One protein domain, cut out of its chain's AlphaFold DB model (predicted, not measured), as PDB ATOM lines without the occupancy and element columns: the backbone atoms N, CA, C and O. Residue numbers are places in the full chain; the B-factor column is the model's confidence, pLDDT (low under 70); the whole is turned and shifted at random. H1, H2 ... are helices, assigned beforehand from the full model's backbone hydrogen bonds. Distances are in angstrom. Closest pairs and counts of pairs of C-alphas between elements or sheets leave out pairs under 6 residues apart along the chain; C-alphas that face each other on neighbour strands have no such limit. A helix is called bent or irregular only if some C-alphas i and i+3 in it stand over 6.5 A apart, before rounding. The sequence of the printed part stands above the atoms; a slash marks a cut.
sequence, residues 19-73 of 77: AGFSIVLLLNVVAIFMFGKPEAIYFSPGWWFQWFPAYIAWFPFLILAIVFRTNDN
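Overview. This is residues 19 to 73 of the 77 residues of an uncharacterized protein of Halomonas sp. ALS9 (UniProt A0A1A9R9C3). Two helices, H1 and the longer H3, run opposite ways and form a lopsided wedge: they meet where the beginning of H1 packs on the first half of H3, and they spread apart from there toward the end of H1. The long link of residues 34 to 44 and the short helix H2 close the wide side of the wedge, while residues 63 to 73 of H3 stick out past the contact as a free arm that adds to the length. The printed part has 55 residues with three named helices, in the order H1, H2, H3, and no named strand; the class is all helix, with 43 of the printed residues in the helices. The whole is loose, with a radius of gyration of the C-alphas of 13.5 A, and spans 43 by 20 by 12 A.

Arrangement. The printed part begins with H1, residues 19 to 33. H1 touches H3, residues 52 to 73, with 7 pairs of C-alphas within 8 A. The closest C-alphas of the two are those of Phe 21 and Trp 58, 5.2 A apart. A part of each helix alone touches the other: residues 20 to 24 of H1 and residues 54 to 62 of H3. The lines of H1 and H3 stand at a steep tilt of 39 degrees, and the two helices run opposite ways, with their centres 17.0 A apart. Between them in the chain comes H2, residues 45 to 50, which touches no helix. H1 and H2 are apart, with no C-alpha of the one within 8 A of the other. H2 and H3 meet only through their link. Residues 63 to 73, which belong to H3, stand free: no C-alpha 8 or more apart along the chain is within 10 A of theirs. In the backbone of H1 every O i to N i+4 pair is within hydrogen-bond range, while in H2 it is 1 of 2 and in H3 16 of 18.

Along the chain. H1 runs from Ala 19, with its C-alpha at (-7.026, 6.960, -28.832), to Phe 33, with its C-alpha at (6.593, 11.213, -44.122); from first to last C-alpha it measures 20.9 A. Residues 34 to 44 follow, among them a short helical run without a name at residues 38 to 40. H2 goes from Pro 45 to Gln 50, 9.1 A from first to last C-alpha. After Trp 51 comes H3, from Phe 52, with its C-alpha at (5.061, 18.590, -27.968), to Asn 73, with its C-alpha at (-6.144, -6.083, -11.511). H3 is the longest helix, with 22 residues and 31.7 A from first to last C-alpha. It is only just irregular: C-alphas 57 and 60 are 6.7 A apart, and its line is a rough one.

Size, cuts and confidence. The outline is a rod, and the two C-alphas farthest apart are those of Gly 36 and Asn 73, at 43.0 A. The first and last printed C-alphas, of Ala 19 and Asn 73, are 21.7 A apart. Without residues 63 to 73 the body has 44 residues and spans 29 by 20 by 11 A, with a radius of gyration of 10.1 A. The printed part has no cut. The link from H1 to H2, with 11 residues, is long, and the link from H2 to H3, with 1 residue, is tight. The mean pLDDT of the printed part is 91.6; that of H1 is 96, of H2 95 and of H3 86. Residues 72 to 73 are under 70, the low-confidence end of the model's printed part.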
ATOM      1  N   ALA A  19      -6.665   6.505 -27.495       95.12
ATOM      2  CA  ALA A  19      -7.026   6.960 -28.832       95.12
ATOM      3  C   ALA A  19      -6.397   8.323 -29.159       95.12
ATOM      4  O   ALA A  19      -5.789   8.472 -30.215       95.12
ATOM      5  N   GLY A  20      -6.484   9.293 -28.246       94.69
ATOM      6  CA  GLY A  20      -5.904  10.622 -28.435       94.69
ATOM      7  C   GLY A  20      -4.388  10.582 -28.613       94.69
ATOM      8  O   GLY A  20      -3.867  11.182 -29.555       94.69
ATOM      9  N   PHE A  21      -3.680   9.802 -27.788       94.88
ATOM     10  CA  PHE A  21      -2.234   9.626 -27.938       94.88
ATOM     11  C   PHE A  21      -1.866   8.966 -29.276       94.88
ATOM     12  O   PHE A  21      -0.981   9.453 -29.982       94.88
ATOM     13  N   SER A  22      -2.568   7.896 -29.664       95.75
ATOM     14  CA  SER A  22      -2.345   7.221 -30.948       95.75
ATOM     15  C   SER A  22      -2.590   8.145 -32.140       95.75
ATOM     16  O   SER A  22      -1.811   8.123 -33.091       95.75
ATOM     17  N   ILE A  23      -3.630   8.983 -32.089       97.00
ATOM     18  CA  ILE A  23      -3.930   9.960 -33.142       97.00
ATOM     19  C   ILE A  23      -2.792  10.975 -33.276       97.00
ATOM     20  O   ILE A  23      -2.330  11.208 -34.390       97.00
ATOM     21  N   VAL A  24      -2.309  11.549 -32.171       96.62
ATOM     22  CA  VAL A  24      -1.201  12.523 -32.206       96.62
ATOM     23  C   VAL A  24       0.064  11.898 -32.789       96.62
ATOM     24  O   VAL A  24       0.708  12.509 -33.643       96.62
ATOM     25  N   LEU A  25       0.381  10.666 -32.388       95.25
ATOM     26  CA  LEU A  25       1.542   9.942 -32.898       95.25
ATOM     27  C   LEU A  25       1.422   9.681 -34.405       95.25
ATOM     28  O   LEU A  25       2.349   9.981 -35.157       95.25
ATOM     29  N   LEU A  26       0.266   9.193 -34.868       97.38
ATOM     30  CA  LEU A  26       0.016   8.950 -36.292       97.38
ATOM     31  C   LEU A  26       0.055  10.239 -37.113       97.38
ATOM     32  O   LEU A  26       0.672  10.260 -38.176       97.38
ATOM     33  N   LEU A  27      -0.559  11.318 -36.626       96.94
ATOM     34  CA  LEU A  27      -0.537  12.612 -37.307       96.94
ATOM     35  C   LEU A  27       0.882  13.162 -37.422       96.94
ATOM     36  O   LEU A  27       1.236  13.696 -38.471       96.94
ATOM     37  N   ASN A  28       1.705  13.011 -36.384       96.44
ATOM     38  CA  ASN A  28       3.091  13.460 -36.426       96.44
ATOM     39  C   ASN A  28       3.912  12.646 -37.439       96.44
ATOM     40  O   ASN A  28       4.624  13.227 -38.255       96.44
ATOM     41  N   VAL A  29       3.732  11.320 -37.472       95.88
ATOM     42  CA  VAL A  29       4.343  10.435 -38.480       95.88
ATOM     43  C   VAL A  29       3.907  10.830 -39.895       95.88
ATOM     44  O   VAL A  29       4.750  11.027 -40.768       95.88
ATOM     45  N   VAL A  30       2.608  11.020 -40.128       97.38
ATOM     46  CA  VAL A  30       2.071  11.465 -41.424       97.38
ATOM     47  C   VAL A  30       2.633  12.835 -41.820       97.38
ATOM     48  O   VAL A  30       3.021  13.031 -42.972       97.38
ATOM     49  N   ALA A  31       2.743  13.774 -40.879       96.12
ATOM     50  CA  ALA A  31       3.317  15.093 -41.130       96.12
ATOM     51  C   ALA A  31       4.791  15.025 -41.559       96.12
ATOM     52  O   ALA A  31       5.192  15.773 -42.454       96.12
ATOM     53  N   ILE A  32       5.574  14.109 -40.983       95.62
ATOM     54  CA  ILE A  32       6.967  13.873 -41.381       95.62
ATOM     55  C   ILE A  32       7.028  13.216 -42.767       95.62
ATOM     56  O   ILE A  32       7.663  13.752 -43.671       95.62
ATOM     57  N   PHE A  33       6.370  12.066 -42.948       95.88
ATOM     58  CA  PHE A  33       6.593  11.213 -44.122       95.88
ATOM     59  C   PHE A  33       5.788  11.614 -45.356       95.88
ATOM     60  O   PHE A  33       6.284  11.473 -46.470       95.88
ATOM     61  N   MET A  34       4.555  12.095 -45.186       96.50
ATOM     62  CA  MET A  34       3.685  12.440 -46.317       96.50
ATOM     63  C   MET A  34       3.784  13.920 -46.680       96.50
ATOM     64  O   MET A  34       3.731  14.265 -47.857       96.50
ATOM     65  N   PHE A  35       3.934  14.796 -45.682       95.38
ATOM     66  CA  PHE A  35       3.933  16.248 -45.892       95.38
ATOM     67  C   PHE A  35       5.314  16.902 -45.787       95.38
ATOM     68  O   PHE A  35       5.427  18.092 -46.080       95.38
ATOM     69  N   GLY A  36       6.350  16.171 -45.358       92.88
ATOM     70  CA  GLY A  36       7.707  16.711 -45.225       92.88
ATOM     71  C   GLY A  36       7.795  17.914 -44.282       92.88
ATOM     72  O   GLY A  36       8.612  18.805 -44.500       92.88
ATOM     73  N   LYS A  37       6.923  17.996 -43.267       93.56
ATOM     74  CA  LYS A  37       6.852  19.152 -42.364       93.56
ATOM     75  C   LYS A  37       8.078  19.176 -41.443       93.56
ATOM     76  O   LYS A  37       8.181  18.310 -40.573       93.56
ATOM     77  N   PRO A  38       8.968  20.184 -41.542       91.50
ATOM     78  CA  PRO A  38      10.153  20.254 -40.686       91.50
ATOM     79  C   PRO A  38       9.781  20.451 -39.212       91.50
ATOM     80  O   PRO A  38      10.453  19.943 -38.324       91.50
ATOM     81  N   GLU A  39       8.655  21.116 -38.953       93.44
ATOM     82  CA  GLU A  39       8.105  21.335 -37.613       93.44
ATOM     83  C   GLU A  39       7.621  20.035 -36.960       93.44
ATOM     84  O   GLU A  39       7.496  19.975 -35.744       93.44
ATOM     85  N   ALA A  40       7.366  18.982 -37.741       93.50
ATOM     86  CA  ALA A  40       6.979  17.677 -37.221       93.50
ATOM     87  C   ALA A  40       8.183  16.799 -36.850       93.50
ATOM     88  O   ALA A  40       7.989  15.804 -36.154       93.50
ATOM     89  N   ILE A  41       9.408  17.162 -37.256       94.31
ATOM     90  CA  ILE A  41      10.629  16.418 -36.922       94.31
ATOM     91  C   ILE A  41      10.859  16.488 -35.414       94.31
ATOM     92  O   ILE A  41      11.026  17.578 -34.861       94.31
ATOM     93  N   TYR A  42      10.901  15.324 -34.767       93.50
ATOM     94  CA  TYR A  42      11.111  15.204 -33.327       93.50
ATOM     95  C   TYR A  42      12.299  16.036 -32.843       93.50
ATOM     96  O   TYR A  42      13.369  16.034 -33.450       93.50
ATOM     97  N   PHE A  43      12.092  16.739 -31.726       92.06
ATOM     98  CA  PHE A  43      13.083  17.586 -31.054       92.06
ATOM     99  C   PHE A  43      13.590  18.798 -31.851       92.06
ATOM    100  O   PHE A  43      14.433  19.541 -31.344       92.06
ATOM    101  N   SER A  44      13.057  19.055 -33.048       93.19
ATOM    102  CA  SER A  44      13.287  20.326 -33.735       93.19
ATOM    103  C   SER A  44      12.667  21.488 -32.940       93.19
ATOM    104  O   SER A  44      11.693  21.283 -32.209       93.19
ATOM    105  N   PRO A  45      13.168  22.728 -33.087       94.44
ATOM    106  CA  PRO A  45      12.570  23.884 -32.422       94.44
ATOM    107  C   PRO A  45      11.066  24.014 -32.702       94.44
ATOM    108  O   PRO A  45      10.291  24.222 -31.776       94.44
ATOM    109  N   GLY A  46      10.634  23.807 -33.952       94.69
ATOM    110  CA  GLY A  46       9.214  23.853 -34.326       94.69
ATOM    111  C   GLY A  46       8.375  22.759 -33.657       94.69
ATOM    112  O   GLY A  46       7.239  23.011 -33.252       94.69
ATOM    113  N   TRP A  47       8.952  21.574 -33.451       96.94
ATOM    114  CA  TRP A  47       8.265  20.454 -32.812       96.94
ATOM    115  C   TRP A  47       7.897  20.732 -31.359       96.94
ATOM    116  O   TRP A  47       6.783  20.414 -30.935       96.94
ATOM    117  N   TRP A  48       8.788  21.391 -30.614       95.31
ATOM    118  CA  TRP A  48       8.538  21.777 -29.223       95.31
ATOM    119  C   TRP A  48       7.347  22.722 -29.061       95.31
ATOM    120  O   TRP A  48       6.654  22.658 -28.049       95.31
ATOM    121  N   PHE A  49       7.086  23.578 -30.048       94.25
ATOM    122  CA  PHE A  49       5.990  24.541 -29.973       94.25
ATOM    123  C   PHE A  49       4.686  24.005 -30.562       94.25
ATOM    124  O   PHE A  49       3.618  24.298 -30.032       94.25
ATOM    125  N   GLN A  50       4.752  23.214 -31.633       94.12
ATOM    126  CA  GLN A  50       3.550  22.783 -32.350       94.12
ATOM    127  C   GLN A  50       3.038  21.400 -31.946       94.12
ATOM    128  O   GLN A  50       1.829  21.179 -31.920       94.12
ATOM    129  N   TRP A  51       3.935  20.463 -31.636       95.94
ATOM    130  CA  TRP A  51       3.581  19.050 -31.462       95.94
ATOM    131  C   TRP A  51       3.707  18.597 -30.016       95.94
ATOM    132  O   TRP A  51       2.808  17.939 -29.488       95.94
ATOM    133  N   PHE A  52       4.792  18.979 -29.348       94.69
ATOM    134  CA  PHE A  52       5.061  18.590 -27.968       94.69
ATOM    135  C   PHE A  52       3.928  18.910 -26.972       94.69
ATOM    136  O   PHE A  52       3.639  18.043 -26.142       94.69
ATOM    137  N   PRO A  53       3.208  20.052 -27.056       96.25
ATOM    138  CA  PRO A  53       2.081  20.312 -26.159       96.25
ATOM    139  C   PRO A  53       0.984  19.244 -26.249       96.25
ATOM    140  O   PRO A  53       0.414  18.857 -25.228       96.25
ATOM    141  N   ALA A  54       0.727  18.702 -27.445       95.00
ATOM    142  CA  ALA A  54      -0.233  17.619 -27.624       95.00
ATOM    143  C   ALA A  54       0.265  16.317 -26.973       95.00
ATOM    144  O   ALA A  54      -0.504  15.634 -26.298       95.00
ATOM    145  N   TYR A  55       1.557  15.998 -27.090       93.62
ATOM    146  CA  TYR A  55       2.145  14.849 -26.393       93.62
ATOM    147  C   TYR A  55       2.043  14.985 -24.870       93.62
ATOM    148  O   TYR A  55       1.620  14.036 -24.212       93.62
ATOM    149  N   ILE A  56       2.350  16.160 -24.310       94.69
ATOM    150  CA  ILE A  56       2.169  16.433 -22.875       94.69
ATOM    151  C   ILE A  56       0.706  16.310 -22.453       94.69
ATOM    152  O   ILE A  56       0.447  15.880 -21.337       94.69
ATOM    153  N   ALA A  57      -0.256  16.684 -23.295       93.00
ATOM    154  CA  ALA A  57      -1.663  16.550 -22.933       93.00
ATOM    155  C   ALA A  57      -2.076  15.073 -22.824       93.00
ATOM    156  O   ALA A  57      -2.721  14.676 -21.855       93.00
ATOM    157  N   TRP A  58      -1.685  14.237 -23.787       93.94
ATOM    158  CA  TRP A  58      -2.172  12.857 -23.872       93.94
ATOM    159  C   TRP A  58      -1.337  11.842 -23.087       93.94
ATOM    160  O   TRP A  58      -1.887  10.875 -22.556       93.94
ATOM    161  N   PHE A  59      -0.024  12.043 -22.981       92.00
ATOM    162  CA  PHE A  59       0.885  11.079 -22.359       92.00
ATOM    163  C   PHE A  59       0.611  10.849 -20.857       92.00
ATOM    164  O   PHE A  59       0.496   9.690 -20.453       92.00
ATOM    165  N   PRO A  60       0.400  11.880 -20.014       93.12
ATOM    166  CA  PRO A  60       0.036  11.691 -18.613       93.12
ATOM    167  C   PRO A  60      -1.323  11.012 -18.454       93.12
ATOM    168  O   PRO A  60      -1.474  10.146 -17.597       93.12
ATOM    169  N   PHE A  61      -2.308  11.347 -19.296       90.50
ATOM    170  CA  PHE A  61      -3.608  10.679 -19.258       90.50
ATOM    171  C   PHE A  61      -3.501   9.194 -19.611       90.50
ATOM    172  O   PHE A  61      -4.179   8.370 -18.994       90.50
ATOM    173  N   LEU A  62      -2.619   8.841 -20.549       90.00
ATOM    174  CA  LEU A  62      -2.314   7.452 -20.871       90.00
ATOM    175  C   LEU A  62      -1.631   6.735 -19.698       90.00
ATOM    176  O   LEU A  62      -2.045   5.631 -19.343       90.00
ATOM    177  N   ILE A  63      -0.643   7.364 -19.052       89.94
ATOM    178  CA  ILE A  63       0.023   6.805 -17.865       89.94
ATOM    179  C   ILE A  63      -0.991   6.555 -16.748       89.94
ATOM    180  O   ILE A  63      -1.047   5.452 -16.207       89.94
ATOM    181  N   LEU A  64      -1.823   7.547 -16.425       88.75
ATOM    182  CA  LEU A  64      -2.842   7.418 -15.385       88.75
ATOM    183  C   LEU A  64      -3.831   6.294 -15.710       88.75
ATOM    184  O   LEU A  64      -4.151   5.494 -14.835       88.75
ATOM    185  N   ALA A  65      -4.268   6.181 -16.966       86.06
ATOM    186  CA  ALA A  65      -5.131   5.092 -17.410       86.06
ATOM    187  C   ALA A  65      -4.487   3.708 -17.214       86.06
ATOM    188  O   ALA A  65      -5.142   2.788 -16.720       86.06
ATOM    189  N   ILE A  66      -3.201   3.560 -17.556       85.69
ATOM    190  CA  ILE A  66      -2.451   2.313 -17.354       85.69
ATOM    191  C   ILE A  66      -2.346   1.995 -15.859       85.69
ATOM    192  O   ILE A  66      -2.662   0.880 -15.454       85.69
ATOM    193  N   VAL A  67      -1.972   2.974 -15.032       86.31
ATOM    194  CA  VAL A  67      -1.844   2.800 -13.577       86.31
ATOM    195  C   VAL A  67      -3.177   2.388 -12.948       86.31
ATOM    196  O   VAL A  67      -3.213   1.445 -12.157       86.31
ATOM    197  N   PHE A  68      -4.285   3.034 -13.319       80.50
ATOM    198  CA  PHE A  68      -5.607   2.655 -12.821       80.50
ATOM    199  C   PHE A  68      -5.998   1.240 -13.246       80.50
ATOM    200  O   PHE A  68      -6.473   0.469 -12.414       80.50
ATOM    201  N   ARG A  69      -5.734   0.865 -14.502       77.38
ATOM    202  CA  ARG A  69      -6.013  -0.487 -14.998       77.38
ATOM    203  C   ARG A  69      -5.195  -1.552 -14.262       77.38
ATOM    204  O   ARG A  69      -5.739  -2.601 -13.934       77.38
ATOM    205  N   THR A  70      -3.917  -1.294 -13.995       79.56
ATOM    206  CA  THR A  70      -3.046  -2.230 -13.267       79.56
ATOM    207  C   THR A  70      -3.487  -2.387 -11.812       79.56
ATOM    208  O   THR A  70      -3.606  -3.512 -11.331       79.56
ATOM    209  N   ASN A  71      -3.810  -1.287 -11.128       73.00
ATOM    210  CA  ASN A  71      -4.282  -1.323  -9.740       73.00
ATOM    211  C   ASN A  71      -5.637  -2.028  -9.581       73.00
ATOM    212  O   ASN A  71      -5.892  -2.633  -8.541       73.00
ATOM    213  N   ASP A  72      -6.509  -1.949 -10.590       67.50
ATOM    214  CA  ASP A  72      -7.765  -2.700 -10.594       67.50
ATOM    215  C   ASP A  72      -7.531  -4.211 -10.707       67.50
ATOM    216  O   ASP A  72      -8.308  -4.962 -10.126       67.50
ATOM    217  N   ASN A  73      -6.473  -4.659 -11.396       60.31
ATOM    218  CA  ASN A  73      -6.144  -6.083 -11.511       60.31
ATOM    219  C   ASN A  73      -5.612  -6.658 -10.189       60.31
ATOM    220  O   ASN A  73      -6.063  -7.719  -9.793       60.31
TER     221      ASN A  73